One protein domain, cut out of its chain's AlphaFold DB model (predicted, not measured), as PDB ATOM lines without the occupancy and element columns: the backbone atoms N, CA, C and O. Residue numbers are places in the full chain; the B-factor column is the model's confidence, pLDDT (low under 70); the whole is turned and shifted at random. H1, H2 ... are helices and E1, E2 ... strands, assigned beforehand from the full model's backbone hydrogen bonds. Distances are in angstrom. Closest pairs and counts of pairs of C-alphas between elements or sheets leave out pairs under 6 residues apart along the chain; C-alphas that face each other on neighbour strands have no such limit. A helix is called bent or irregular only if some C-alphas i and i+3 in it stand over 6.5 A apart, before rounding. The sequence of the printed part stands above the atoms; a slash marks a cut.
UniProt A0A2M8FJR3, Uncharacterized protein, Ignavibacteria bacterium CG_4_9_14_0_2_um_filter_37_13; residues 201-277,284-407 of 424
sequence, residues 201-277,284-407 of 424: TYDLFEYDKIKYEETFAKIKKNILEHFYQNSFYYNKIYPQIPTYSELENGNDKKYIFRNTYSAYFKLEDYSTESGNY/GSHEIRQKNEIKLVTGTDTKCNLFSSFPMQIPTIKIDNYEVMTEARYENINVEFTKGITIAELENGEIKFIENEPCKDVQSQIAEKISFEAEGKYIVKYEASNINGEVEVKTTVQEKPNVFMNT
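This is residues 201 to 277 and 284 to 407 of the 424 residues of an uncharacterized protein of Ignavibacteria bacterium CG_4_9_14_0_2_um_filter_37_13 (UniProt A0A2M8FJR3). A long, twisted sheet runs through a rod, with strand E5 as its spine; in one half E2 and E3 lie beside E5 and the sheet curls round helix H2, and in the other E6, E7 and E8 curl round H5. H6 lies off the sheet at one tip, and the cut loop is at the other. The printed part has 201 residues, in the order E1 H1 H2 H3 E2 E3 H4 E4 E5 E6 H5 E7 E8 H6. The branched sheet is mixed, the class is mixed helices and strands, and the whole is loose, with a radius of gyration of the C-alphas of 23.0 A and spans of 93 by 32 by 26 A.

Find C-alpha 201 at (108.659, 79.886, 135.069), where E1, residues 201 to 203, begins. Next come H1, 204 to 207, H2, 209 to 228, 28.9 A long, and H3, 244 to 249. E2, 254 to 269, runs 46.2 A, and E3, 288 to 298, 31.7 A. After H4, 305 to 308, and E4, 317 to 319, E5 runs 65.6 A from C-alpha 322 at (96.414, 79.857, 134.508) to 347, bending by 68 degrees at 343. Then look for E6, 350 to 355, H5, 360 to 370, E7, 376 to 387, 33.1 A, E8, 390 to 399, 29.6 A, and H6, 404 to 407, ending at (130.957, 138.054, 176.814).

Begin at E5. E1 is parallel to it, with N 202 and O 325 3.0 A apart, and lies on one side with antiparallel E7, N 338 and O 384 2.8 A; on the other side are antiparallel E2, N 257 and O 337 2.8 A, and E6, N 345 and O 352 2.8 A. E4, E5 and E6 form a meander, each the antiparallel neighbour of the one before; N 319 and O 322 are 2.9 A apart. The edge strands E3 and E8 are antiparallel to E2, N 264 and O 293 2.9 A, and to E7, N 383 and O 394 2.9 A. H2's closest C-alphas to E7 are Lys 220 and Ile 387, 6.3 A. H5 is irregular, C-alphas 361 and 364 being 7.2 A apart; its closest to E8 are Ile 366 and Thr 395, 6.9 A. H1 is at the sheet's level, height 2.6 A; H3 only grazes the sheet; H4 lies over E2, height 8.0 A. Every O i to N i+4 pair is within hydrogen-bond range in H3, 15 of 16 in H2 and 5 of 7 in H5; H1, H4 and H6 are too short for one.

The farthest C-alphas, Tyr 277 and Thr 407, are 92.9 A apart. Residues 278 to 283 are not printed; the gap is 12.7 A. The link from H2 to H3 is long. pLDDT is under 70 at residues 229 to 239 and 402 to 407.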
ATOM      1  N   THR A 201     108.449  78.576 134.441       96.06
ATOM      2  CA  THR A 201     108.659  79.886 135.069       96.06
ATOM      3  C   THR A 201     108.750  80.929 133.964       96.06
ATOM      4  O   THR A 201     109.423  80.689 132.962       96.06
ATOM      5  N   TYR A 202     108.068  82.057 134.133       97.56
ATOM      6  CA  TYR A 202     107.978  83.109 133.121       97.56
ATOM      7  C   TYR A 202     108.692  84.384 133.568       97.56
ATOM      8  O   TYR A 202     108.587  84.782 134.728       97.56
ATOM      9  N   ASP A 203     109.387  85.047 132.647       97.94
ATOM     10  CA  ASP A 203     110.041  86.323 132.932       97.94
ATOM     11  C   ASP A 203     108.987  87.420 133.174       97.94
ATOM     12  O   ASP A 203     108.147  87.723 132.324       97.94
ATOM     13  N   LEU A 204     109.000  88.014 134.366       97.88
ATOM     14  CA  LEU A 204     108.019  89.015 134.771       97.88
ATOM     15  C   LEU A 204     108.123  90.292 133.925       97.88
ATOM     16  O   LEU A 204     107.101  90.914 133.655       97.88
ATOM     17  N   PHE A 205     109.324  90.686 133.499       97.56
ATOM     18  CA  PHE A 205     109.517  91.865 132.657       97.56
ATOM     19  C   PHE A 205     108.945  91.649 131.252       97.56
ATOM     20  O   PHE A 205     108.299  92.549 130.713       97.56
ATOM     21  N   GLU A 206     109.151  90.461 130.679       97.75
ATOM     22  CA  GLU A 206     108.654  90.110 129.344       97.75
ATOM     23  C   GLU A 206     107.126  89.952 129.318       97.75
ATOM     24  O   GLU A 206     106.465  90.467 128.414       97.75
ATOM     25  N   TYR A 207     106.555  89.271 130.318       97.50
ATOM     26  CA  TYR A 207     105.144  88.872 130.303       97.50
ATOM     27  C   TYR A 207     104.200  89.821 131.060       97.50
ATOM     28  O   TYR A 207     103.009  89.852 130.749       97.50
ATOM     29  N   ASP A 208     104.683  90.601 132.036       97.62
ATOM     30  CA  ASP A 208     103.870  91.571 132.791       97.62
ATOM     31  C   ASP A 208     104.715  92.762 133.283       97.62
ATOM     32  O   ASP A 208     105.032  92.922 134.468       97.62
ATOM     33  N   LYS A 209     105.070  93.641 132.338       97.38
ATOM     34  CA  LYS A 209     105.912  94.816 132.598       97.38
ATOM     35  C   LYS A 209     105.354  95.735 133.694       97.38
ATOM     36  O   LYS A 209     106.128  96.299 134.464       97.38
ATOM     37  N   ILE A 210     104.029  95.867 133.794       97.62
ATOM     38  CA  ILE A 210     103.389  96.711 134.814       97.62
ATOM     39  C   ILE A 210     103.697  96.150 136.204       97.62
ATOM     40  O   ILE A 210     104.225  96.868 137.053       97.62
ATOM     41  N   LYS A 211     103.464  94.852 136.431       97.44
ATOM     42  CA  LYS A 211     103.809  94.228 137.717       97.44
ATOM     43  C   LYS A 211     105.303  94.224 137.994       97.44
ATOM     44  O   LYS A 211     105.697  94.327 139.158       97.44
ATOM     45  N   TYR A 212     106.137  94.097 136.965       98.00
ATOM     46  CA  TYR A 212     107.582  94.224 137.118       98.00
ATOM     47  C   TYR A 212     107.963  95.601 137.685       98.00
ATOM     48  O   TYR A 212     108.713  95.675 138.663       98.00
ATOM     49  N   GLU A 213     107.416  96.680 137.115       97.00
ATOM     50  CA  GLU A 213     107.655  98.063 137.548       97.00
ATOM     51  C   GLU A 213     107.076  98.339 138.945       97.00
ATOM     52  O   GLU A 213     107.762  98.919 139.789       97.00
ATOM     53  N   GLU A 214     105.864  97.860 139.242       96.88
ATOM     54  CA  GLU A 214     105.263  97.943 140.582       96.88
ATOM     55  C   GLU A 214     106.108  97.225 141.636       96.88
ATOM     56  O   GLU A 214     106.287  97.712 142.756       96.88
ATOM     57  N   THR A 215     106.640  96.054 141.285       96.44
ATOM     58  CA  THR A 215     107.536  95.297 142.156       96.44
ATOM     59  C   THR A 215     108.811  96.093 142.390       96.44
ATOM     60  O   THR A 215     109.178  96.298 143.543       96.44
ATOM     61  N   PHE A 216     109.425  96.659 141.346       95.94
ATOM     62  CA  PHE A 216     110.616  97.498 141.500       95.94
ATOM     63  C   PHE A 216     110.367  98.738 142.367       95.94
ATOM     64  O   PHE A 216     111.198  99.090 143.205       95.94
ATOM     65  N   ALA A 217     109.203  99.377 142.235       95.25
ATOM     66  CA  ALA A 217     108.808 100.488 143.096       95.25
ATOM     67  C   ALA A 217     108.720 100.070 144.575       95.25
ATOM     68  O   ALA A 217     109.200 100.797 145.447       95.25
ATOM     69  N   LYS A 218     108.192  98.874 144.872       94.38
ATOM     70  CA  LYS A 218     108.198  98.314 146.236       94.38
ATOM     71  C   LYS A 218     109.617  98.060 146.746       94.38
ATOM     72  O   LYS A 218     109.881  98.334 147.911       94.38
ATOM     73  N   ILE A 219     110.534  97.593 145.892       93.56
ATOM     74  CA  ILE A 219     111.952  97.420 146.254       93.56
ATOM     75  C   ILE A 219     112.545  98.757 146.701       93.56
ATOM     76  O   ILE A 219     113.094  98.844 147.797       93.56
ATOM     77  N   LYS A 220     112.387  99.806 145.885       93.25
ATOM     78  CA  LYS A 220     112.890 101.150 146.204       93.25
ATOM     79  C   LYS A 220     112.307 101.672 147.516       93.25
ATOM     80  O   LYS A 220     113.053 102.123 148.380       93.25
ATOM     81  N   LYS A 221     110.995 101.514 147.707       91.25
ATOM     82  CA  LYS A 221     110.308 101.900 148.942       91.25
ATOM     83  C   LYS A 221     110.831 101.149 150.173       91.25
ATOM     84  O   LYS A 221     111.071 101.774 151.196       91.25
ATOM     85  N   ASN A 222     111.051  99.840 150.087       90.12
ATOM     86  CA  ASN A 222     111.576  99.064 151.214       90.12
ATOM     87  C   ASN A 222     113.015  99.477 151.575       90.12
ATOM     88  O   ASN A 222     113.353  99.563 152.753       90.12
ATOM     89  N   ILE A 223     113.850  99.775 150.572       90.50
ATOM     90  CA  ILE A 223     115.204 100.310 150.787       90.50
ATOM     91  C   ILE A 223     115.138 101.678 151.475       90.50
ATOM     92  O   ILE A 223     115.885 101.939 152.412       90.50
ATOM     93  N   LEU A 224     114.233 102.546 151.035       88.44
ATOM     94  CA  LEU A 224     114.016 103.859 151.633       88.44
ATOM     95  C   LEU A 224     113.588 103.744 153.104       88.44
ATOM     96  O   LEU A 224     114.171 104.370 153.991       88.44
ATOM     97  N   GLU A 225     112.594 102.900 153.379       85.62
ATOM     98  CA  GLU A 225     112.087 102.654 154.729       85.62
ATOM     99  C   GLU A 225     113.163 102.078 155.656       85.62
ATOM    100  O   GLU A 225     113.195 102.448 156.831       85.62
ATOM    101  N   HIS A 226     114.082 101.257 155.134       83.50
ATOM    102  CA  HIS A 226     115.221 100.732 155.891       83.50
ATOM    103  C   HIS A 226     116.091 101.842 156.501       83.50
ATOM    104  O   HIS A 226     116.508 101.721 157.651       83.50
ATOM    105  N   PHE A 227     116.350 102.931 155.771       84.56
ATOM    106  CA  PHE A 227     117.204 104.016 156.268       84.56
ATOM    107  C   PHE A 227     116.489 104.983 157.213       84.56
ATOM    108  O   PHE A 227     117.124 105.548 158.101       84.56
ATOM    109  N   TYR A 228     115.183 105.187 157.032       79.31
ATOM    110  CA  TYR A 228     114.440 106.218 157.763       79.31
ATOM    111  C   TYR A 228     113.624 105.706 158.953       79.31
ATOM    112  O   TYR A 228     113.233 106.503 159.810       79.31
ATOM    113  N   GLN A 229     113.322 104.408 159.035       68.56
ATOM    114  CA  GLN A 229     112.589 103.863 160.174       68.56
ATOM    115  C   GLN A 229     113.554 103.434 161.286       68.56
ATOM    116  O   GLN A 229     114.268 102.444 161.164       68.56
ATOM    117  N   ASN A 230     113.486 104.121 162.435       52.34
ATOM    118  CA  ASN A 230     114.106 103.723 163.713       52.34
ATOM    119  C   ASN A 230     113.431 102.474 164.325       52.34
ATOM    120  O   ASN A 230     113.084 102.436 165.507       52.34
ATOM    121  N   SER A 231     113.169 101.445 163.527       47.25
ATOM    122  CA  SER A 231     112.619 100.197 164.035       47.25
ATOM    123  C   SER A 231     113.720  99.457 164.801       47.25
ATOM    124  O   SER A 231     114.752  99.068 164.250       47.25
ATOM    125  N   PHE A 232     113.477  99.228 166.097       46.38
ATOM    126  CA  PHE A 232     114.310  98.404 166.984       46.38
ATOM    127  C   PHE A 232     114.640  97.014 166.395       46.38
ATOM    128  O   PHE A 232     115.613  96.391 166.818       46.38
ATOM    129  N   TYR A 233     113.847  96.528 165.432       46.44
ATOM    130  CA  TYR A 233     114.033  95.230 164.782       46.44
ATOM    131  C   TYR A 233     115.144  95.219 163.722       46.44
ATOM    132  O   TYR A 233     115.806  94.194 163.573       46.44
ATOM    133  N   TYR A 234     115.403  96.332 163.027       49.62
ATOM    134  CA  TYR A 234     116.373  96.370 161.918       49.62
ATOM    135  C   TYR A 234     117.809  96.708 162.361       49.62
ATOM    136  O   TYR A 234     118.764  96.476 161.624       49.62
ATOM    137  N   ASN A 235     117.986  97.165 163.604       48.03
ATOM    138  CA  ASN A 235     119.252  97.700 164.123       48.03
ATOM    139  C   ASN A 235     120.315  96.659 164.534       48.03
ATOM    140  O   ASN A 235     121.386  97.035 165.004       48.03
ATOM    141  N   LYS A 236     120.054  95.350 164.408       49.69
ATOM    142  CA  LYS A 236     120.973  94.313 164.927       49.69
ATOM    143  C   LYS A 236     122.014  93.785 163.933       49.69
ATOM    144  O   LYS A 236     122.900  93.056 164.366       49.69
ATOM    145  N   ILE A 237     121.916  94.099 162.637       52.09
ATOM    146  CA  ILE A 237     122.670  93.366 161.592       52.09
ATOM    147  C   ILE A 237     123.580  94.274 160.732       52.09
ATOM    148  O   ILE A 237     124.402  93.771 159.970       52.09
ATOM    149  N   TYR A 238     123.522  95.602 160.881       57.88
ATOM    150  CA  TYR A 238     124.192  96.537 159.965       57.88
ATOM    151  C   TYR A 238     125.411  97.263 160.553       57.88
ATOM    152  O   TYR A 238     125.467  97.428 161.774       57.88
ATOM    153  N   PRO A 239     126.364  97.758 159.723       57.34
ATOM    154  CA  PRO A 239     127.228  98.857 160.138       57.34
ATOM    155  C   PRO A 239     126.351  99.943 160.741       57.34
ATOM    156  O   PRO A 239     125.427 100.429 160.089       57.34
ATOM    157  N   GLN A 240     126.596 100.240 162.014       71.25
ATOM    158  CA  GLN A 240     125.813 101.204 162.766       71.25
ATOM    159  C   GLN A 240     125.859 102.533 162.013       71.25
ATOM    160  O   GLN A 240     126.911 103.166 161.937       71.25
ATOM    161  N   ILE A 241     124.729 102.918 161.407       83.00
ATOM    162  CA  ILE A 241     124.572 104.267 160.870       83.00
ATOM    163  C   ILE A 241     124.793 105.191 162.066       83.00
ATOM    164  O   ILE A 241     124.050 105.068 163.047       83.00
ATOM    165  N   PRO A 242     125.793 106.085 162.021       87.50
ATOM    166  CA  PRO A 242     126.117 106.891 163.178       87.50
ATOM    167  C   PRO A 242     124.922 107.770 163.540       87.50
ATOM    168  O   PRO A 242     124.249 108.377 162.696       87.50
ATOM    169  N   THR A 243     124.642 107.833 164.829       88.50
ATOM    170  CA  THR A 243     123.710 108.789 165.404       88.50
ATOM    171  C   THR A 243     124.220 110.210 165.170       88.50
ATOM    172  O   THR A 243     125.415 110.451 164.987       88.50
ATOM    173  N   TYR A 244     123.323 111.197 165.217       90.25
ATOM    174  CA  TYR A 244     123.762 112.592 165.141       90.25
ATOM    175  C   TYR A 244     124.723 112.955 166.276       90.25
ATOM    176  O   TYR A 244     125.646 113.716 166.039       90.25
ATOM    177  N   SER A 245     124.565 112.368 167.467       89.50
ATOM    178  CA  SER A 245     125.489 112.602 168.581       89.50
ATOM    179  C   SER A 245     126.897 112.074 168.288       89.50
ATOM    180  O   SER A 245     127.882 112.741 168.600       89.50
ATOM    181  N   GLU A 246     127.016 110.913 167.639       90.19
ATOM    182  CA  GLU A 246     128.313 110.381 167.203       90.19
ATOM    183  C   GLU A 246     128.955 111.265 166.127       90.19
ATOM    184  O   GLU A 246     130.151 111.532 166.206       90.19
ATOM    185  N   LEU A 247     128.173 111.796 165.179       92.31
ATOM    186  CA  LEU A 247     128.673 112.761 164.189       92.31
ATOM    187  C   LEU A 247     129.064 114.108 164.831       92.31
ATOM    188  O   LEU A 247     130.060 114.720 164.450       92.31
ATOM    189  N   GLU A 248     128.317 114.592 165.826       90.50
ATOM    190  CA  GLU A 248     128.624 115.836 166.553       90.50
ATOM    191  C   GLU A 248     129.927 115.734 167.343       90.50
ATOM    192  O   GLU A 248     130.730 116.668 167.317       90.50
ATOM    193  N   ASN A 249     130.158 114.592 167.991       91.06
ATOM    194  CA  ASN A 249     131.327 114.364 168.837       91.06
ATOM    195  C   ASN A 249     132.537 113.800 168.072       91.06
ATOM    196  O   ASN A 249     133.663 113.895 168.555       91.06
ATOM    197  N   GLY A 250     132.319 113.208 166.895       89.19
ATOM    198  CA  GLY A 250     133.363 112.631 166.049       89.19
ATOM    199  C   GLY A 250     134.074 113.644 165.147       89.19
ATOM    200  O   GLY A 250     133.673 114.805 165.036       89.19
ATOM    201  N   ASN A 251     135.127 113.189 164.461       88.38
ATOM    202  CA  ASN A 251     135.848 113.993 163.465       88.38
ATOM    203  C   ASN A 251     135.070 114.112 162.145       88.38
ATOM    204  O   ASN A 251     135.096 115.162 161.506       88.38
ATOM    205  N   ASP A 252     134.345 113.060 161.762       90.25
ATOM    206  CA  ASP A 252     133.558 113.033 160.533       90.25
ATOM    207  C   ASP A 252     132.152 113.580 160.782       90.25
ATOM    208  O   ASP A 252     131.377 113.033 161.566       90.25
ATOM    209  N   LYS A 253     131.795 114.656 160.078       93.00
ATOM    210  CA  LYS A 253     130.451 115.261 160.150       93.00
ATOM    211  C   LYS A 253     129.479 114.703 159.115       93.00
ATOM    212  O   LYS A 253     128.358 115.193 158.994       93.00
ATOM    213  N   LYS A 254     129.910 113.699 158.349       93.44
ATOM    214  CA  LYS A 254     129.155 113.114 157.242       93.44
ATOM    215  C   LYS A 254     129.460 111.626 157.112       93.44
ATOM    216  O   LYS A 254     130.616 111.234 157.005       93.44
ATOM    217  N   TYR A 255     128.409 110.823 157.057       91.19
ATOM    218  CA  TYR A 255     128.424 109.402 156.746       91.19
ATOM    219  C   TYR A 255     127.803 109.175 155.371       91.19
ATOM    220  O   TYR A 255     126.758 109.756 155.077       91.19
ATOM    221  N   ILE A 256     128.425 108.329 154.546       90.50
ATOM    222  CA  ILE A 256     127.933 107.970 153.212       90.50
ATOM    223  C   ILE A 256     127.906 106.448 153.086       90.50
ATOM    224  O   ILE A 256     128.924 105.776 153.239       90.50
ATOM    225  N   PHE A 257     126.741 105.919 152.742       91.38
ATOM    226  CA  PHE A 257     126.524 104.551 152.309       91.38
ATOM    227  C   PHE A 257     126.227 104.568 150.812       91.38
ATOM    228  O   PHE A 257     125.219 105.129 150.402       91.38
ATOM    229  N   ARG A 258     127.093 103.966 149.991       93.50
ATOM    230  CA  ARG A 258     126.913 103.899 148.534       93.50
ATOM    231  C   ARG A 258     127.183 102.485 148.044       93.50
ATOM    232  O   ARG A 258     128.296 101.985 148.196       93.50
ATOM    233  N   ASN A 259     126.170 101.857 147.459       94.81
ATOM    234  CA  ASN A 259     126.256 100.507 146.918       94.81
ATOM    235  C   ASN A 259     125.436 100.381 145.632       94.81
ATOM    236  O   ASN A 259     124.385 101.005 145.494       94.81
ATOM    237  N   THR A 260     125.888  99.517 144.731       97.00
ATOM    238  CA  THR A 260     125.128  99.082 143.559       97.00
ATOM    239  C   THR A 260     124.917  97.576 143.642       97.00
ATOM    240  O   THR A 260     125.877  96.829 143.838       97.00
ATOM    241  N   TYR A 261     123.676  97.121 143.469       96.50
ATOM    242  CA  TYR A 261     123.305  95.706 143.543       96.50
ATOM    243  C   TYR A 261     122.730  95.183 142.225       96.50
ATOM    244  O   TYR A 261     122.189  95.932 141.412       96.50
ATOM    245  N   SER A 262     122.811  93.868 142.060       96.75
ATOM    246  CA  SER A 262     122.038  93.077 141.107       96.75
ATOM    247  C   SER A 262     121.176  92.104 141.901       96.75
ATOM    248  O   SER A 262     121.667  91.472 142.841       96.75
ATOM    249  N   ALA A 263     119.894  92.007 141.568       96.12
ATOM    250  CA  ALA A 263     118.941  91.179 142.288       96.12
ATOM    251  C   ALA A 263     118.161  90.282 141.326       96.12
ATOM    252  O   ALA A 263     117.549  90.766 140.377       96.12
ATOM    253  N   TYR A 264     118.164  88.980 141.589       97.19
ATOM    254  CA  TYR A 264     117.377  87.993 140.862       97.19
ATOM    255  C   TYR A 264     116.436  87.261 141.817       97.19
ATOM    256  O   TYR A 264     116.842  86.795 142.884       97.19
ATOM    257  N   PHE A 265     115.174  87.171 141.417       96.94
ATOM    258  CA  PHE A 265     114.097  86.540 142.167       96.94
ATOM    259  C   PHE A 265     113.435  85.491 141.291       96.94
ATOM    260  O   PHE A 265     113.159  85.757 140.123       96.94
ATOM    261  N   LYS A 266     113.150  84.320 141.855       97.44
ATOM    262  CA  LYS A 266     112.479  83.229 141.148       97.44
ATOM    263  C   LYS A 266     111.470  82.541 142.052       97.44
ATOM    264  O   LYS A 266     111.825  82.147 143.160       97.44
ATOM    265  N   LEU A 267     110.244  82.367 141.576       96.88
ATOM    266  CA  LEU A 267     109.259  81.499 142.214       96.88
ATOM    267  C   LEU A 267     109.488  80.044 141.797       96.88
ATOM    268  O   LEU A 267     109.673  79.739 140.618       96.88
ATOM    269  N   GLU A 268     109.462  79.156 142.781       93.56
ATOM    270  CA  GLU A 268     109.673  77.720 142.644       93.56
ATOM    271  C   GLU A 268     108.543  76.961 143.346       93.56
ATOM    272  O   GLU A 268     108.120  77.325 144.449       93.56
ATOM    273  N   ASP A 269     108.067  75.897 142.703       89.69
ATOM    274  CA  ASP A 269     107.022  75.034 143.237       89.69
ATOM    275  C   ASP A 269     107.634  73.946 144.133       89.69
ATOM    276  O   ASP A 269     108.426  73.118 143.684       89.69
ATOM    277  N   TYR A 270     107.257  73.964 145.408       87.81
ATOM    278  CA  TYR A 270     107.580  72.962 146.428       87.81
ATOM    279  C   TYR A 270     106.324  72.200 146.875       87.81
ATOM    280  O   TYR A 270     106.316  71.561 147.931       87.81
ATOM    281  N   SER A 271     105.246  72.272 146.090       84.12
ATOM    282  CA  SER A 271     104.015  71.535 146.344       84.12
ATOM    283  C   SER A 271     104.278  70.030 146.390       84.12
ATOM    284  O   SER A 271     105.069  69.483 145.620       84.12
ATOM    285  N   THR A 272     103.586  69.345 147.294       81.12
ATOM    286  CA  THR A 272     103.624  67.885 147.400       81.12
ATOM    287  C   THR A 272     102.295  67.308 146.947       81.12
ATOM    288  O   THR A 272     101.231  67.812 147.308       81.12
ATOM    289  N   GLU A 273     102.331  66.249 146.139       82.75
ATOM    290  CA  GLU A 273     101.108  65.566 145.724       82.75
ATOM    291  C   GLU A 273     100.469  64.817 146.898       82.75
ATOM    292  O   GLU A 273     101.141  64.340 147.814       82.75
ATOM    293  N   SER A 274      99.142  64.691 146.860       80.50
ATOM    294  CA  SER A 274      98.433  63.874 147.844       80.50
ATOM    295  C   SER A 274      98.710  62.397 147.574       80.50
ATOM    296  O   SER A 274      98.498  61.920 146.462       80.50
ATOM    297  N   GLY A 275      99.152  61.663 148.592       76.06
ATOM    298  CA  GLY A 275      99.467  60.241 148.479       76.06
ATOM    299  C   GLY A 275      98.412  59.378 149.161       76.06
ATOM    300  O   GLY A 275      98.057  59.632 150.309       76.06
ATOM    301  N   ASN A 276      97.933  58.331 148.486       78.00
ATOM    302  CA  ASN A 276      97.129  57.282 149.115       78.00
ATOM    303  C   ASN A 276      97.989  56.028 149.313       78.00
ATOM    304  O   ASN A 276      98.279  55.307 148.361       78.00
ATOM    305  N   TYR A 277      98.375  55.767 150.558       80.88
ATOM    306  CA  TYR A 277      99.195  54.627 150.970       80.88
ATOM    307  C   TYR A 277      98.333  53.491 151.545       80.88
ATOM    308  O   TYR A 277      98.682  52.860 152.543       80.88
ATOM    309  N   GLY A 284      98.294  66.427 150.179       78.88
ATOM    310  CA  GLY A 284      99.345  67.207 149.546       78.88
ATOM    311  C   GLY A 284      99.363  68.645 150.059       78.88
ATOM    312  O   GLY A 284      98.373  69.141 150.602       78.88
ATOM    313  N   SER A 285     100.486  69.324 149.867       83.38
ATOM    314  CA  SER A 285     100.635  70.752 150.139       83.38
ATOM    315  C   SER A 285     100.709  71.533 148.836       83.38
ATOM    316  O   SER A 285     101.285  71.062 147.859       83.38
ATOM    317  N   HIS A 286     100.162  72.747 148.836       83.00
ATOM    318  CA  HIS A 286     100.502  73.739 147.828       83.00
ATOM    319  C   HIS A 286     101.474  74.736 148.452       83.00
ATOM    320  O   HIS A 286     101.092  75.473 149.364       83.00
ATOM    321  N   GLU A 287     102.730  74.719 148.016       87.00
ATOM    322  CA  GLU A 287     103.768  75.589 148.564       87.00
ATOM    323  C   GLU A 287     104.612  76.176 147.435       87.00
ATOM    324  O   GLU A 287     105.364  75.466 146.780       87.00
ATOM    325  N   ILE A 288     104.511  77.488 147.233       89.25
ATOM    326  CA  ILE A 288     105.381  78.233 146.319       89.25
ATOM    327  C   ILE A 288     106.384  79.004 147.169       89.25
ATOM    328  O   ILE A 288     105.997  79.758 148.065       89.25
ATOM    329  N   ARG A 289     107.675  78.831 146.884       92.25
ATOM    330  CA  ARG A 289     108.760  79.547 147.564       92.25
ATOM    331  C   ARG A 289     109.470  80.470 146.594       92.25
ATOM    332  O   ARG A 289     109.541  80.194 145.403       92.25
ATOM    333  N   GLN A 290     110.030  81.550 147.121       94.56
ATOM    334  CA  GLN A 290     110.894  82.422 146.344       94.56
ATOM    335  C   GLN A 290     112.360  82.145 146.658       94.56
ATOM    336  O   GLN A 290     112.777  82.181 147.818       94.56
ATOM    337  N   LYS A 291     113.143  81.924 145.608       94.62
ATOM    338  CA  LYS A 291     114.597  81.921 145.647       94.62
ATOM    339  C   LYS A 291     115.113  83.321 145.316       94.62
ATOM    340  O   LYS A 291     114.703  83.916 144.319       94.62
ATOM    341  N   ASN A 292     116.030  83.821 146.143       93.75
ATOM    342  CA  ASN A 292     116.633  85.146 146.004       93.75
ATOM    343  C   ASN A 292     118.134  85.001 145.752       93.75
ATOM    344  O   ASN A 292     118.824  84.322 146.511       93.75
ATOM    345  N   GLU A 293     118.650  85.686 144.741       94.81
ATOM    346  CA  GLU A 293     120.081  85.808 144.473       94.81
ATOM    347  C   GLU A 293     120.434  87.291 144.350       94.81
ATOM    348  O   GLU A 293     120.175  87.927 143.330       94.81
ATOM    349  N   ILE A 294     121.014  87.852 145.413       95.00
ATOM    350  CA  ILE A 294     121.451  89.251 145.460       95.00
ATOM    351  C   ILE A 294     122.972  89.291 145.386       95.00
ATOM    352  O   ILE A 294     123.652  88.542 146.089       95.00
ATOM    353  N   LYS A 295     123.509  90.161 144.536       95.38
ATOM    354  CA  LYS A 295     124.949  90.361 144.361       95.38
ATOM    355  C   LYS A 295     125.290  91.834 144.515       95.38
ATOM    356  O   LYS A 295     124.663  92.688 143.890       95.38
ATOM    357  N   LEU A 296     126.318  92.121 145.307       95.56
ATOM    358  CA  LEU A 296     126.943  93.435 145.330       95.56
ATOM    359  C   LEU A 296     127.789  93.597 144.061       95.56
ATOM    360  O   LEU A 296     128.701  92.808 143.821       95.56
ATOM    361  N   VAL A 297     127.485  94.617 143.262       96.06
ATOM    362  CA  VAL A 297     128.260  94.986 142.069       96.06
ATOM    363  C   VAL A 297     129.403  95.916 142.471       96.06
ATOM    364  O   VAL A 297     130.552  95.675 142.110       96.06
ATOM    365  N   THR A 298     129.107  96.952 143.260       96.00
ATOM    366  CA  THR A 298     130.095  97.896 143.807       96.00
ATOM    367  C   THR A 298     129.660  98.399 145.184       96.00
ATOM    368  O   THR A 298     128.466  98.496 145.463       96.00
ATOM    369  N   GLY A 299     130.627  98.743 146.040       91.44
ATOM    370  CA  GLY A 299     130.395  99.327 147.363       91.44
ATOM    371  C   GLY A 299     131.003  98.507 148.503       91.44
ATOM    372  O   GLY A 299     131.989  97.798 148.307       91.44
ATOM    373  N   THR A 300     130.447  98.633 149.706       84.88
ATOM    374  CA  THR A 300     130.992  98.073 150.954       84.88
ATOM    375  C   THR A 300     130.100  97.015 151.613       84.88
ATOM    376  O   THR A 300     130.573  96.290 152.492       84.88
ATOM    377  N   ASP A 301     128.842  96.850 151.182       85.88
ATOM    378  CA  ASP A 301     127.910  95.849 151.731       85.88
ATOM    379  C   ASP A 301     128.130  94.446 151.136       85.88
ATOM    380  O   ASP A 301     127.296  93.885 150.424       85.88
ATOM    381  N   THR A 302     129.299  93.866 151.405       82.12
ATOM    382  CA  THR A 302     129.738  92.582 150.817       82.12
ATOM    383  C   THR A 302     128.833  91.392 151.139       82.12
ATOM    384  O   THR A 302     128.869  90.391 150.428       82.12
ATOM    385  N   LYS A 303     128.018  91.489 152.195       85.31
ATOM    386  CA  LYS A 303     127.054  90.454 152.593       85.31
ATOM    387  C   LYS A 303     125.638  90.713 152.070       85.31
ATOM    388  O   LYS A 303     124.752  89.917 152.361       85.31
ATOM    389  N   CYS A 304     125.423  91.795 151.317       86.06
ATOM    390  CA  CYS A 304     124.105  92.217 150.836       86.06
ATOM    391  C   CYS A 304     123.066  92.253 151.968       86.06
ATOM    392  O   CYS A 304     121.918  91.817 151.807       86.06
ATOM    393  N   ASN A 305     123.481  92.735 153.142       83.31
ATOM    394  CA  ASN A 305     122.636  92.741 154.327       83.31
ATOM    395  C   ASN A 305     121.359  93.568 154.076       83.31
ATOM    396  O   ASN A 305     120.341  93.315 154.719       83.31
ATOM    397  N   LEU A 306     121.387  94.533 153.144       86.62
ATOM    398  CA  LEU A 306     120.305  95.492 152.901       86.62
ATOM    399  C   LEU A 306     119.062  94.730 152.474       86.62
ATOM    400  O   LEU A 306     118.004  94.861 153.077       86.62
ATOM    401  N   PHE A 307     119.230  93.844 151.499       87.44
ATOM    402  CA  PHE A 307     118.169  92.983 150.992       87.44
ATOM    403  C   PHE A 307     117.814  91.839 151.947       87.44
ATOM    404  O   PHE A 307     116.750  91.245 151.811       87.44
ATOM    405  N   SER A 308     118.668  91.540 152.929       81.69
ATOM    406  CA  SER A 308     118.345  90.593 154.006       81.69
ATOM    407  C   SER A 308     117.465  91.223 155.090       81.69
ATOM    408  O   SER A 308     116.897  90.507 155.914       81.69
ATOM    409  N   SER A 309     117.363  92.555 155.118       77.19
ATOM    410  CA  SER A 309     116.654  93.288 156.166       77.19
ATOM    411  C   SER A 309     115.150  93.411 155.929       77.19
ATOM    412  O   SER A 309     114.428  93.687 156.878       77.19
ATOM    413  N   PHE A 310     114.655  93.177 154.711       81.38
ATOM    414  CA  PHE A 310     113.228  93.244 154.405       81.38
ATOM    415  C   PHE A 310     112.794  92.045 153.555       81.38
ATOM    416  O   PHE A 310     113.513  91.640 152.639       81.38
ATOM    417  N   PRO A 311     111.611  91.462 153.817       78.44
ATOM    418  CA  PRO A 311     111.064  90.439 152.942       78.44
ATOM    419  C   PRO A 311     110.633  91.079 151.618       78.44
ATOM    420  O   PRO A 311     109.896  92.065 151.596       78.44
ATOM    421  N   MET A 312     111.071  90.505 150.499       85.62
ATOM    422  CA  MET A 312     110.589  90.869 149.168       85.62
ATOM    423  C   MET A 312     109.956  89.648 148.516       85.62
ATOM    424  O   MET A 312     110.541  88.568 148.564       85.62
ATOM    425  N   GLN A 313     108.801  89.837 147.877       89.69
ATOM    426  CA  GLN A 313     108.161  88.802 147.081       89.69
ATOM    427  C   GLN A 313     107.755  89.331 145.699       89.69
ATOM    428  O   GLN A 313     107.109  90.377 145.606       89.69
ATOM    429  N   ILE A 314     108.124  88.609 144.643       95.75
ATOM    430  CA  ILE A 314     107.653  88.826 143.277       95.75
ATOM    431  C   ILE A 314     106.303  88.116 143.078       95.75
ATOM    432  O   ILE A 314     106.056  87.069 143.684       95.75
ATOM    433  N   PRO A 315     105.395  88.683 142.270       96.06
ATOM    434  CA  PRO A 315     104.055  88.140 142.099       96.06
ATOM    435  C   PRO A 315     104.010  87.007 141.070       96.06
ATOM    436  O   PRO A 315     104.738  87.026 140.079       96.06
ATOM    437  N   THR A 316     103.059  86.089 141.230       96.12
ATOM    438  CA  THR A 316     102.576  85.241 140.133       96.12
ATOM    439  C   THR A 316     101.816  86.078 139.090       96.12
ATOM    440  O   THR A 316     101.336  87.197 139.351       96.12
ATOM    441  N   ILE A 317     101.676  85.540 137.877       96.12
ATOM    442  CA  ILE A 317     100.897  86.159 136.788       96.12
ATOM    443  C   ILE A 317      99.919  85.167 136.167       96.12
ATOM    444  O   ILE A 317      99.954  83.980 136.479       96.12
ATOM    445  N   LYS A 318      99.022  85.664 135.309       95.50
ATOM    446  CA  LYS A 318      98.085  84.827 134.558       95.50
ATOM    447  C   LYS A 318      98.527  84.711 133.106       95.50
ATOM    448  O   LYS A 318      98.596  85.722 132.418       95.50
ATOM    449  N   ILE A 319      98.736  83.485 132.638       93.00
ATOM    450  CA  ILE A 319      98.960  83.154 131.227       93.00
ATOM    451  C   ILE A 319      97.898  82.135 130.830       93.00
ATOM    452  O   ILE A 319      97.735  81.118 131.498       93.00
ATOM    453  N   ASP A 320      97.126  82.434 129.785       91.69
ATOM    454  CA  ASP A 320      95.987  81.612 129.346       91.69
ATOM    455  C   ASP A 320      95.001  81.266 130.479       91.69
ATOM    456  O   ASP A 320      94.496  80.152 130.571       91.69
ATOM    457  N   ASN A 321      94.728  82.230 131.366       91.25
ATOM    458  CA  ASN A 321      93.918  82.075 132.587       91.25
ATOM    459  C   ASN A 321      94.490  81.130 133.659       91.25
ATOM    460  O   ASN A 321      93.843  80.931 134.690       91.25
ATOM    461  N   TYR A 322      95.704  80.612 133.482       91.56
ATOM    462  CA  TYR A 322      96.414  79.857 134.508       91.56
ATOM    463  C   TYR A 322      97.346  80.768 135.292       91.56
ATOM    464  O   TYR A 322      98.091  81.557 134.718       91.56
ATOM    465  N   GLU A 323      97.307  80.651 136.614       93.06
ATOM    466  CA  GLU A 323      98.310  81.260 137.481       93.06
ATOM    467  C   GLU A 323      99.641  80.512 137.338       93.06
ATOM    468  O   GLU A 323      99.668  79.284 137.462       93.06
ATOM    469  N   VAL A 324     100.712  81.248 137.040       95.56
ATOM    470  CA  VAL A 324     102.047  80.708 136.750       95.56
ATOM    471  C   VAL A 324     103.126  81.364 137.608       95.56
ATOM    472  O   VAL A 324     102.994  82.511 138.050       95.56
ATOM    473  N   MET A 325     104.210  80.617 137.820       96.88
ATOM    474  CA  MET A 325     105.412  81.092 138.498       96.88
ATOM    475  C   MET A 325     106.166  82.102 137.639       96.88
ATOM    476  O   MET A 325     106.173  82.014 136.410       96.88
ATOM    477  N   THR A 326     106.856  83.025 138.300       98.12
ATOM    478  CA  THR A 326     107.611  84.090 137.642       98.12
ATOM    479  C   THR A 326     109.053  84.155 138.111       98.12
ATOM    480  O   THR A 326     109.411  83.653 139.178       98.12
ATOM    481  N   GLU A 327     109.881  84.797 137.299       98.31
ATOM    482  CA  GLU A 327     111.214  85.245 137.671       98.31
ATOM    483  C   GLU A 327     111.421  86.706 137.274       98.31
ATOM    484  O   GLU A 327     110.790  87.200 136.344       98.31
ATOM    485  N   ALA A 328     112.272  87.423 137.999       98.31
ATOM    486  CA  ALA A 328     112.562  88.825 137.728       98.31
ATOM    487  C   ALA A 328     114.021  89.142 138.043       98.31
ATOM    488  O   ALA A 328     114.554  88.719 139.073       98.31
ATOM    489  N   ARG A 329     114.658  89.926 137.170       97.69
ATOM    490  CA  ARG A 329     116.036  90.389 137.333       97.69
ATOM    491  C   ARG A 329     116.088  91.911 137.310       97.69
ATOM    492  O   ARG A 329     115.701  92.527 136.328       97.69
ATOM    493  N   TYR A 330     116.626  92.492 138.374       96.56
ATOM    494  CA  TYR A 330     116.816  93.926 138.549       96.56
ATOM    495  C   TYR A 330     118.313  94.225 138.611       96.56
ATOM    496  O   TYR A 330     118.979  93.944 139.609       96.56
ATOM    497  N   GLU A 331     118.847  94.776 137.529       95.88
ATOM    498  CA  GLU A 331     120.259  95.146 137.428       95.88
ATOM    499  C   GLU A 331     120.482  96.602 137.850       95.88
ATOM    500  O   GLU A 331     119.623  97.461 137.648       95.88
ATOM    501  N   ASN A 332     121.676  96.892 138.373       95.25
ATOM    502  CA  ASN A 332     122.126  98.245 138.713       95.25
ATOM    503  C   ASN A 332     121.184  98.985 139.682       95.25
ATOM    504  O   ASN A 332     120.813 100.143 139.463       95.25
ATOM    505  N   ILE A 333     120.794  98.317 140.768       96.62
ATOM    506  CA  ILE A 333     120.065  98.954 141.864       96.62
ATOM    507  C   ILE A 333     121.053  99.832 142.638       96.62
ATOM    508  O   ILE A 333     121.830  99.330 143.449       96.62
ATOM    509  N   ASN A 334     121.053 101.130 142.350       96.38
ATOM    510  CA  ASN A 334     121.920 102.126 142.961       96.38
ATOM    511  C   ASN A 334     121.280 102.648 144.243       96.38
ATOM    512  O   ASN A 334     120.179 103.192 144.209       96.38
ATOM    513  N   VAL A 335     121.989 102.504 145.356       95.25
ATOM    514  CA  VAL A 335     121.552 102.957 146.670       95.25
ATOM    515  C   VAL A 335     122.621 103.868 147.241       95.25
ATOM    516  O   VAL A 335     123.729 103.424 147.547       95.25
ATOM    517  N   GLU A 336     122.269 105.132 147.417       94.00
ATOM    518  CA  GLU A 336     123.070 106.099 148.146       94.00
ATOM    519  C   GLU A 336     122.269 106.651 149.322       94.00
ATOM    520  O   GLU A 336     121.127 107.070 149.167       94.00
ATOM    521  N   PHE A 337     122.865 106.638 150.508       93.00
ATOM    522  CA  PHE A 337     122.323 107.255 151.706       93.00
ATOM    523  C   PHE A 337     123.419 108.067 152.386       93.00
ATOM    524  O   PHE A 337     124.514 107.567 152.639       93.00
ATOM    525  N   THR A 338     123.120 109.319 152.697       92.69
ATOM    526  CA  THR A 338     124.020 110.241 153.376       92.69
ATOM    527  C   THR A 338     123.355 110.746 154.641       92.69
ATOM    528  O   THR A 338     122.227 111.226 154.603       92.69
ATOM    529  N   LYS A 339     124.079 110.704 155.755       92.88
ATOM    530  CA  LYS A 339     123.675 111.339 157.009       92.88
ATOM    531  C   LYS A 339     124.742 112.331 157.421       92.88
ATOM    532  O   LYS A 339     125.912 111.963 157.498       92.88
ATOM    533  N   GLY A 340     124.370 113.578 157.660       94.94
ATOM    534  CA  GLY A 340     125.356 114.621 157.890       94.94
ATOM    535  C   GLY A 340     124.876 115.772 158.749       94.94
ATOM    536  O   GLY A 340     123.692 115.927 159.048       94.94
ATOM    537  N   ILE A 341     125.852 116.575 159.157       95.31
ATOM    538  CA  ILE A 341     125.672 117.817 159.894       95.31
ATOM    539  C   ILE A 341     126.440 118.891 159.145       95.31
ATOM    540  O   ILE A 341     127.648 118.768 158.960       95.31
ATOM    541  N   THR A 342     125.745 119.936 158.714       95.62
ATOM    542  CA  THR A 342     126.353 121.113 158.087       95.62
ATOM    543  C   THR A 342     126.021 122.363 158.887       95.62
ATOM    544  O   THR A 342     125.063 122.381 159.664       95.62
ATOM    545  N   ILE A 343     126.839 123.397 158.720       94.88
ATOM    546  CA  ILE A 343     126.541 124.729 159.236       94.88
ATOM    547  C   ILE A 343     126.260 125.629 158.047       94.88
ATOM    548  O   ILE A 343     127.090 125.744 157.144       94.88
ATOM    549  N   ALA A 344     125.092 126.253 158.067       95.38
ATOM    550  CA  ALA A 344     124.646 127.181 157.044       95.38
ATOM    551  C   ALA A 344     124.438 128.577 157.640       95.38
ATOM    552  O   ALA A 344     124.112 128.717 158.817       95.38
ATOM    553  N   GLU A 345     124.632 129.603 156.827       95.12
ATOM    554  CA  GLU A 345     124.389 131.002 157.164       95.12
ATOM    555  C   GLU A 345     123.380 131.572 156.168       95.12
ATOM    556  O   GLU A 345     123.572 131.426 154.960       95.12
ATOM    557  N   LEU A 346     122.298 132.162 156.686       93.75
ATOM    558  CA  LEU A 346     121.296 132.894 155.917       93.75
ATOM    559  C   LEU A 346     121.522 134.393 156.125       93.75
ATOM    560  O   LEU A 346     121.357 134.892 157.239       93.75
ATOM    561  N   GLU A 347     121.893 135.089 155.054       92.69
ATOM    562  CA  GLU A 347     122.189 136.523 155.055       92.69
ATOM    563  C   GLU A 347     121.597 137.160 153.792       92.69
ATOM    564  O   GLU A 347     121.884 136.709 152.683       92.69
ATOM    565  N   ASN A 348     120.764 138.198 153.935       90.00
ATOM    566  CA  ASN A 348     120.109 138.888 152.815       90.00
ATOM    567  C   ASN A 348     119.320 137.949 151.874       90.00
ATOM    568  O   ASN A 348     119.242 138.184 150.669       90.00
ATOM    569  N   GLY A 349     118.751 136.865 152.411       87.38
ATOM    570  CA  GLY A 349     118.029 135.855 151.629       87.38
ATOM    571  C   GLY A 349     118.917 134.853 150.875       87.38
ATOM    572  O   GLY A 349     118.386 133.964 150.213       87.38
ATOM    573  N   GLU A 350     120.246 134.951 150.982       92.00
ATOM    574  CA  GLU A 350     121.187 133.989 150.405       92.00
ATOM    575  C   GLU A 350     121.687 132.995 151.457       92.00
ATOM    576  O   GLU A 350     122.019 133.367 152.582       92.00
ATOM    577  N   ILE A 351     121.783 131.718 151.071       93.75
ATOM    578  CA  ILE A 351     122.241 130.638 151.952       93.75
ATOM    579  C   ILE A 351     123.642 130.206 151.550       93.75
ATOM    580  O   ILE A 351     123.878 129.801 150.411       93.75
ATOM    581  N   LYS A 352     124.562 130.237 152.513       94.94
ATOM    582  CA  LYS A 352     125.943 129.771 152.355       94.94
ATOM    583  C   LYS A 352     126.211 128.612 153.305       94.94
ATOM    584  O   LYS A 352     126.016 128.735 154.510       94.94
ATOM    585  N   PHE A 353     126.693 127.489 152.777       95.25
ATOM    586  CA  PHE A 353     127.177 126.369 153.588       95.25
ATOM    587  C   PHE A 353     128.614 126.658 154.027       95.25
ATOM    588  O   PHE A 353     129.540 126.576 153.225       95.25
ATOM    589  N   ILE A 354     128.797 127.041 155.289       94.06
ATOM    590  CA  ILE A 354     130.079 127.530 155.817       94.06
ATOM    591  C   ILE A 354     130.945 126.420 156.423       94.06
ATOM    592  O   ILE A 354     132.166 126.551 156.449       94.06
ATOM    593  N   GLU A 355     130.346 125.315 156.883       93.06
ATOM    594  CA  GLU A 355     131.094 124.151 157.378       93.06
ATOM    595  C   GLU A 355     130.437 122.830 156.958       93.06
ATOM    596  O   GLU A 355     129.210 122.700 156.961       93.06
ATOM    597  N   ASN A 356     131.265 121.814 156.680       92.88
ATOM    598  CA  ASN A 356     130.835 120.443 156.367       92.88
ATOM    599  C   ASN A 356     129.802 120.388 155.234       92.88
ATOM    600  O   ASN A 356     128.707 119.845 155.386       92.88
ATOM    601  N   GLU A 357     130.158 121.001 154.107       93.56
ATOM    602  CA  GLU A 357     129.280 121.193 152.957       93.56
ATOM    603  C   GLU A 357     128.591 119.877 152.504       93.56
ATOM    604  O   GLU A 357     129.259 118.840 152.323       93.56
ATOM    605  N   PRO A 358     127.252 119.884 152.324       92.19
ATOM    606  CA  PRO A 358     126.517 118.748 151.778       92.19
ATOM    607  C   PRO A 358     126.906 118.450 150.327       92.19
ATOM    608  O   PRO A 358     127.459 119.295 149.624       92.19
ATOM    609  N   CYS A 359     126.588 117.247 149.847       89.12
ATOM    610  CA  CYS A 359     126.750 116.912 148.431       89.12
ATOM    611  C   CYS A 359     125.901 117.850 147.548       89.12
ATOM    612  O   CYS A 359     124.810 118.263 147.941       89.12
ATOM    613  N   LYS A 360     126.405 118.211 146.360       89.19
ATOM    614  CA  LYS A 360     125.792 119.238 145.490       89.19
ATOM    615  C   LYS A 360     124.323 118.970 145.154       89.19
ATOM    616  O   LYS A 360     123.541 119.902 145.025       89.19
ATOM    617  N   ASP A 361     123.964 117.703 145.013       84.94
ATOM    618  CA  ASP A 361     122.630 117.213 144.672       84.94
ATOM    619  C   ASP A 361     121.589 117.401 145.787       84.94
ATOM    620  O   ASP A 361     120.394 117.412 145.500       84.94
ATOM    621  N   VAL A 362     122.017 117.612 147.038       89.94
ATOM    622  CA  VAL A 362     121.114 117.822 148.188       89.94
ATOM    623  C   VAL A 362     121.097 119.269 148.690       89.94
ATOM    624  O   VAL A 362     120.206 119.648 149.451       89.94
ATOM    625  N   GLN A 363     122.054 120.098 148.262       93.12
ATOM    626  CA  GLN A 363     122.205 121.480 148.730       93.12
ATOM    627  C   GLN A 363     120.967 122.344 148.474       93.12
ATOM    628  O   GLN A 363     120.565 123.089 149.362       93.12
ATOM    629  N   SER A 364     120.337 122.234 147.300       91.56
ATOM    630  CA  SER A 364     119.157 123.038 146.949       91.56
ATOM    631  C   SER A 364     117.964 122.755 147.865       91.56
ATOM    632  O   SER A 364     117.320 123.688 148.333       91.56
ATOM    633  N   GLN A 365     117.714 121.484 148.185       90.81
ATOM    634  CA  GLN A 365     116.616 121.068 149.064       90.81
ATOM    635  C   GLN A 365     116.866 121.489 150.517       90.81
ATOM    636  O   GLN A 365     115.946 121.898 151.225       90.81
ATOM    637  N   ILE A 366     118.124 121.423 150.969       92.56
ATOM    638  CA  ILE A 366     118.510 121.920 152.292       92.56
ATOM    639  C   ILE A 366     118.357 123.446 152.355       92.56
ATOM    640  O   ILE A 366     117.809 123.962 153.328       92.56
ATOM    641  N   ALA A 367     118.802 124.160 151.317       92.94
ATOM    642  CA  ALA A 367     118.688 125.609 151.236       92.94
ATOM    643  C   ALA A 367     117.219 126.062 151.247       92.94
ATOM    644  O   ALA A 367     116.848 126.922 152.039       92.94
ATOM    645  N   GLU A 368     116.345 125.423 150.466       91.44
ATOM    646  CA  GLU A 368     114.908 125.720 150.474       91.44
ATOM    647  C   GLU A 368     114.320 125.649 151.894       91.44
ATOM    648  O   GLU A 368     113.599 126.551 152.310       91.44
ATOM    649  N   LYS A 369     114.694 124.639 152.691       88.81
ATOM    650  CA  LYS A 369     114.219 124.503 154.079       88.81
ATOM    651  C   LYS A 369     114.697 125.620 155.005       88.81
ATOM    652  O   LYS A 369     113.927 126.046 155.855       88.81
ATOM    653  N   ILE A 370     115.934 126.085 154.844       91.19
ATOM    654  CA  ILE A 370     116.509 127.157 155.672       91.19
ATOM    655  C   ILE A 370     115.966 128.526 155.251       91.19
ATOM    656  O   ILE A 370     115.881 129.419 156.080       91.19
ATOM    657  N   SER A 371     115.558 128.698 153.990       91.00
ATOM    658  CA  SER A 371     115.110 129.996 153.457       91.00
ATOM    659  C   SER A 371     113.870 130.583 154.149       91.00
ATOM    660  O   SER A 371     113.584 131.767 153.990       91.00
ATOM    661  N   PHE A 372     113.148 129.766 154.924       87.75
ATOM    662  CA  PHE A 372     111.994 130.176 155.727       87.75
ATOM    663  C   PHE A 372     112.350 130.622 157.155       87.75
ATOM    664  O   PHE A 372     111.468 131.080 157.880       87.75
ATOM    665  N   GLU A 373     113.605 130.468 157.571       90.69
ATOM    666  CA  GLU A 373     114.087 130.864 158.894       90.69
ATOM    667  C   GLU A 373     114.514 132.346 158.917       90.69
ATOM    668  O   GLU A 373     114.608 133.008 157.881       90.69
ATOM    669  N   ALA A 374     114.774 132.894 160.107       90.56
ATOM    670  CA  ALA A 374     115.306 134.253 160.244       90.56
ATOM    671  C   ALA A 374     116.770 134.347 159.766       90.56
ATOM    672  O   ALA A 374     117.463 133.342 159.621       90.56
ATOM    673  N   GLU A 375     117.295 135.551 159.556       91.81
ATOM    674  CA  GLU A 375     118.731 135.702 159.287       91.81
ATOM    675  C   GLU A 375     119.569 135.182 160.463       91.81
ATOM    676  O   GLU A 375     119.254 135.435 161.629       91.81
ATOM    677  N   GLY A 376     120.643 134.447 160.166       92.38
ATOM    678  CA  GLY A 376     121.471 133.841 161.203       92.38
ATOM    679  C   GLY A 376     122.248 132.605 160.765       92.38
ATOM    680  O   GLY A 376     122.279 132.225 159.593       92.38
ATOM    681  N   LYS A 377     122.905 131.974 161.744       95.00
ATOM    682  CA  LYS A 377     123.672 130.735 161.562       95.00
ATOM    683  C   LYS A 377     122.873 129.552 162.069       95.00
ATOM    684  O   LYS A 377     122.322 129.599 163.161       95.00
ATOM    685  N   TYR A 378     122.905 128.459 161.321       94.25
ATOM    686  CA  TYR A 378     122.112 127.269 161.581       94.25
ATOM    687  C   TYR A 378     122.975 126.020 161.584       94.25
ATOM    688  O   TYR A 378     123.804 125.821 160.697       94.25
ATOM    689  N   ILE A 379     122.753 125.155 162.570       94.12
ATOM    690  CA  ILE A 379     123.196 123.764 162.536       94.12
ATOM    691  C   ILE A 379     122.090 122.969 161.855       94.12
ATOM    692  O   ILE A 379     120.946 122.950 162.311       94.12
ATOM    693  N   VAL A 380     122.440 122.303 160.762       95.00
ATOM    694  CA  VAL A 380     121.495 121.555 159.942       95.00
ATOM    695  C   VAL A 380     121.882 120.090 159.973       95.00
ATOM    696  O   VAL A 380     122.917 119.684 159.443       95.00
ATOM    697  N   LYS A 381     121.027 119.294 160.605       95.25
ATOM    698  CA  LYS A 381     121.103 117.834 160.614       95.25
ATOM    699  C   LYS A 381     120.298 117.318 159.436       95.25
ATOM    700  O   LYS A 381     119.143 117.716 159.290       95.25
ATOM    701  N   TYR A 382     120.887 116.477 158.595       94.19
ATOM    702  CA  TYR A 382     120.206 115.982 157.405       94.19
ATOM    703  C   TYR A 382     120.455 114.500 157.133       94.19
ATOM    704  O   TYR A 382     121.522 113.955 157.418       94.19
ATOM    705  N   GLU A 383     119.450 113.877 156.527       93.69
ATOM    706  CA  GLU A 383     119.479 112.531 155.963       93.69
ATOM    707  C   GLU A 383     118.973 112.605 154.526       93.69
ATOM    708  O   GLU A 383     117.823 112.977 154.284       93.69
ATOM    709  N   ALA A 384     119.821 112.246 153.575       93.69
ATOM    710  CA  ALA A 384     119.501 112.236 152.161       93.69
ATOM    711  C   ALA A 384     119.644 110.828 151.595       93.69
ATOM    712  O   ALA A 384     120.618 110.140 151.890       93.69
ATOM    713  N   SER A 385     118.707 110.412 150.758       93.00
ATOM    714  CA  SER A 385     118.777 109.155 150.020       93.00
ATOM    715  C   SER A 385     118.613 109.406 148.528       93.00
ATOM    716  O   SER A 385     117.897 110.320 148.130       93.00
ATOM    717  N   ASN A 386     119.297 108.609 147.713       93.06
ATOM    718  CA  ASN A 386     119.136 108.542 146.269       93.06
ATOM    719  C   ASN A 386     119.087 107.063 145.875       93.06
ATOM    720  O   ASN A 386     120.098 106.357 145.931       93.06
ATOM    721  N   ILE A 387     117.894 106.585 145.524       93.56
ATOM    722  CA  ILE A 387     117.648 105.185 145.174       93.56
ATOM    723  C   ILE A 387     117.238 105.133 143.705       93.56
ATOM    724  O   ILE A 387     116.130 105.519 143.341       93.56
ATOM    725  N   ASN A 388     118.144 104.677 142.837       92.25
ATOM    726  CA  ASN A 388     117.947 104.655 141.383       92.25
ATOM    727  C   ASN A 388     117.448 105.996 140.795       92.25
ATOM    728  O   ASN A 388     116.673 105.999 139.840       92.25
ATOM    729  N   GLY A 389     117.906 107.129 141.338       87.94
ATOM    730  CA  GLY A 389     117.538 108.475 140.885       87.94
ATOM    731  C   GLY A 389     116.380 109.120 141.651       87.94
ATOM    732  O   GLY A 389     116.126 110.305 141.454       87.94
ATOM    733  N   GLU A 390     115.691 108.388 142.531       89.25
ATOM    734  CA  GLU A 390     114.679 108.959 143.425       89.25
ATOM    735  C   GLU A 390     115.356 109.546 144.662       89.25
ATOM    736  O   GLU A 390     115.931 108.807 145.462       89.25
ATOM    737  N   VAL A 391     115.309 110.877 144.785       89.44
ATOM    738  CA  VAL A 391     115.971 111.628 145.857       89.44
ATOM    739  C   VAL A 391     114.968 112.025 146.939       89.44
ATOM    740  O   VAL A 391     113.957 112.658 146.640       89.44
ATOM    741  N   GLU A 392     115.283 111.724 148.196       90.62
ATOM    742  CA  GLU A 392     114.550 112.208 149.372       90.62
ATOM    743  C   GLU A 392     115.524 112.835 150.371       90.62
ATOM    744  O   GLU A 392     116.559 112.245 150.682       90.62
ATOM    745  N   VAL A 393     115.192 114.020 150.893       91.62
ATOM    746  CA  VAL A 393     116.005 114.735 151.885       91.62
ATOM    747  C   VAL A 393     115.147 115.115 153.089       91.62
ATOM    748  O   VAL A 393     114.127 115.794 152.965       91.62
ATOM    749  N   LYS A 394     115.591 114.707 154.281       91.25
ATOM    750  CA  LYS A 394     115.028 115.117 155.573       91.25
ATOM    751  C   LYS A 394     116.016 116.011 156.286       91.25
ATOM    752  O   LYS A 394     117.201 115.693 156.346       91.25
ATOM    753  N   THR A 395     115.525 117.105 156.852       91.62
ATOM    754  CA  THR A 395     116.348 118.074 157.574       91.62
ATOM    755  C   THR A 395     115.746 118.411 158.932       91.62
ATOM    756  O   THR A 395     114.538 118.348 159.150       91.62
ATOM    757  N   THR A 396     116.610 118.771 159.871       91.50
ATOM    758  CA  THR A 396     116.258 119.430 161.127       91.50
ATOM    759  C   THR A 396     117.189 120.620 161.287       91.50
ATOM    760  O   THR A 396     118.411 120.460 161.253       91.50
ATOM    761  N   VAL A 397     116.604 121.804 161.432       90.44
ATOM    762  CA  VAL A 397     117.321 123.077 161.512       90.44
ATOM    763  C   VAL A 397     117.287 123.564 162.958       90.44
ATOM    764  O   VAL A 397     116.251 123.500 163.616       90.44
ATOM    765  N   GLN A 398     118.437 123.988 163.477       90.50
ATOM    766  CA  GLN A 398     118.568 124.561 164.815       90.50
ATOM    767  C   GLN A 398     119.427 125.818 164.732       90.50
ATOM    768  O   GLN A 398     120.526 125.778 164.176       90.50
ATOM    769  N   GLU A 399     118.944 126.931 165.283       87.69
ATOM    770  CA  GLU A 399     119.722 128.169 165.357       87.69
ATOM    771  C   GLU A 399     121.006 127.934 166.171       87.69
ATOM    772  O   GLU A 399     120.984 127.373 167.270       87.69
ATOM    773  N   LYS A 400     122.151 128.341 165.616       82.56
ATOM    774  CA  LYS A 400     123.453 128.273 166.277       82.56
ATOM    775  C   LYS A 400     123.593 129.523 167.153       82.56
ATOM    776  O   LYS A 400     123.730 130.618 166.609       82.56
ATOM    777  N   PRO A 401     123.602 129.399 168.492       72.25
ATOM    778  CA  PRO A 401     123.636 130.563 169.364       72.25
ATOM    779  C   PRO A 401     124.902 131.393 169.130       72.25
ATOM    780  O   PRO A 401     126.025 130.880 169.142       72.25
ATOM    781  N   ASN A 402     124.718 132.701 168.946       60.75
ATOM    782  CA  ASN A 402     125.812 133.656 168.806       60.75
ATOM    783  C   ASN A 402     126.599 133.757 170.123       60.75
ATOM    784  O   ASN A 402     126.175 134.406 171.081       60.75
ATOM    785  N   VAL A 403     127.790 133.153 170.156       53.81
ATOM    786  CA  VAL A 403     128.709 133.151 171.315       53.81
ATOM    787  C   VAL A 403     129.086 134.578 171.766       53.81
ATOM    788  O   VAL A 403     129.426 134.798 172.928       53.81
ATOM    789  N   PHE A 404     128.941 135.579 170.893       46.34
ATOM    790  CA  PHE A 404     129.285 136.976 171.169       46.34
ATOM    791  C   PHE A 404     128.368 137.715 172.165       46.34
ATOM    792  O   PHE A 404     128.778 138.746 172.694       46.34
ATOM    793  N   MET A 405     127.166 137.216 172.487       40.28
ATOM    794  CA  MET A 405     126.271 137.926 173.422       40.28
ATOM    795  C   MET A 405     126.535 137.650 174.913       40.28
ATOM    796  O   MET A 405     126.130 138.455 175.755       40.28
ATOM    797  N   ASN A 406     127.253 136.578 175.271       40.38
ATOM    798  CA  ASN A 406     127.534 136.273 176.683       40.38
ATOM    799  C   ASN A 406     128.781 136.983 177.228       40.38
ATOM    800  O   ASN A 406     128.808 137.350 178.401       40.38
ATOM    801  N   THR A 407     129.782 137.271 176.396       42.44
ATOM    802  CA  THR A 407     130.957 138.054 176.814       42.44
ATOM    803  C   THR A 407     130.643 139.545 176.950       42.44
ATOM    804  O   THR A 407     131.125 140.172 177.890       42.44
TER     805      THR A 407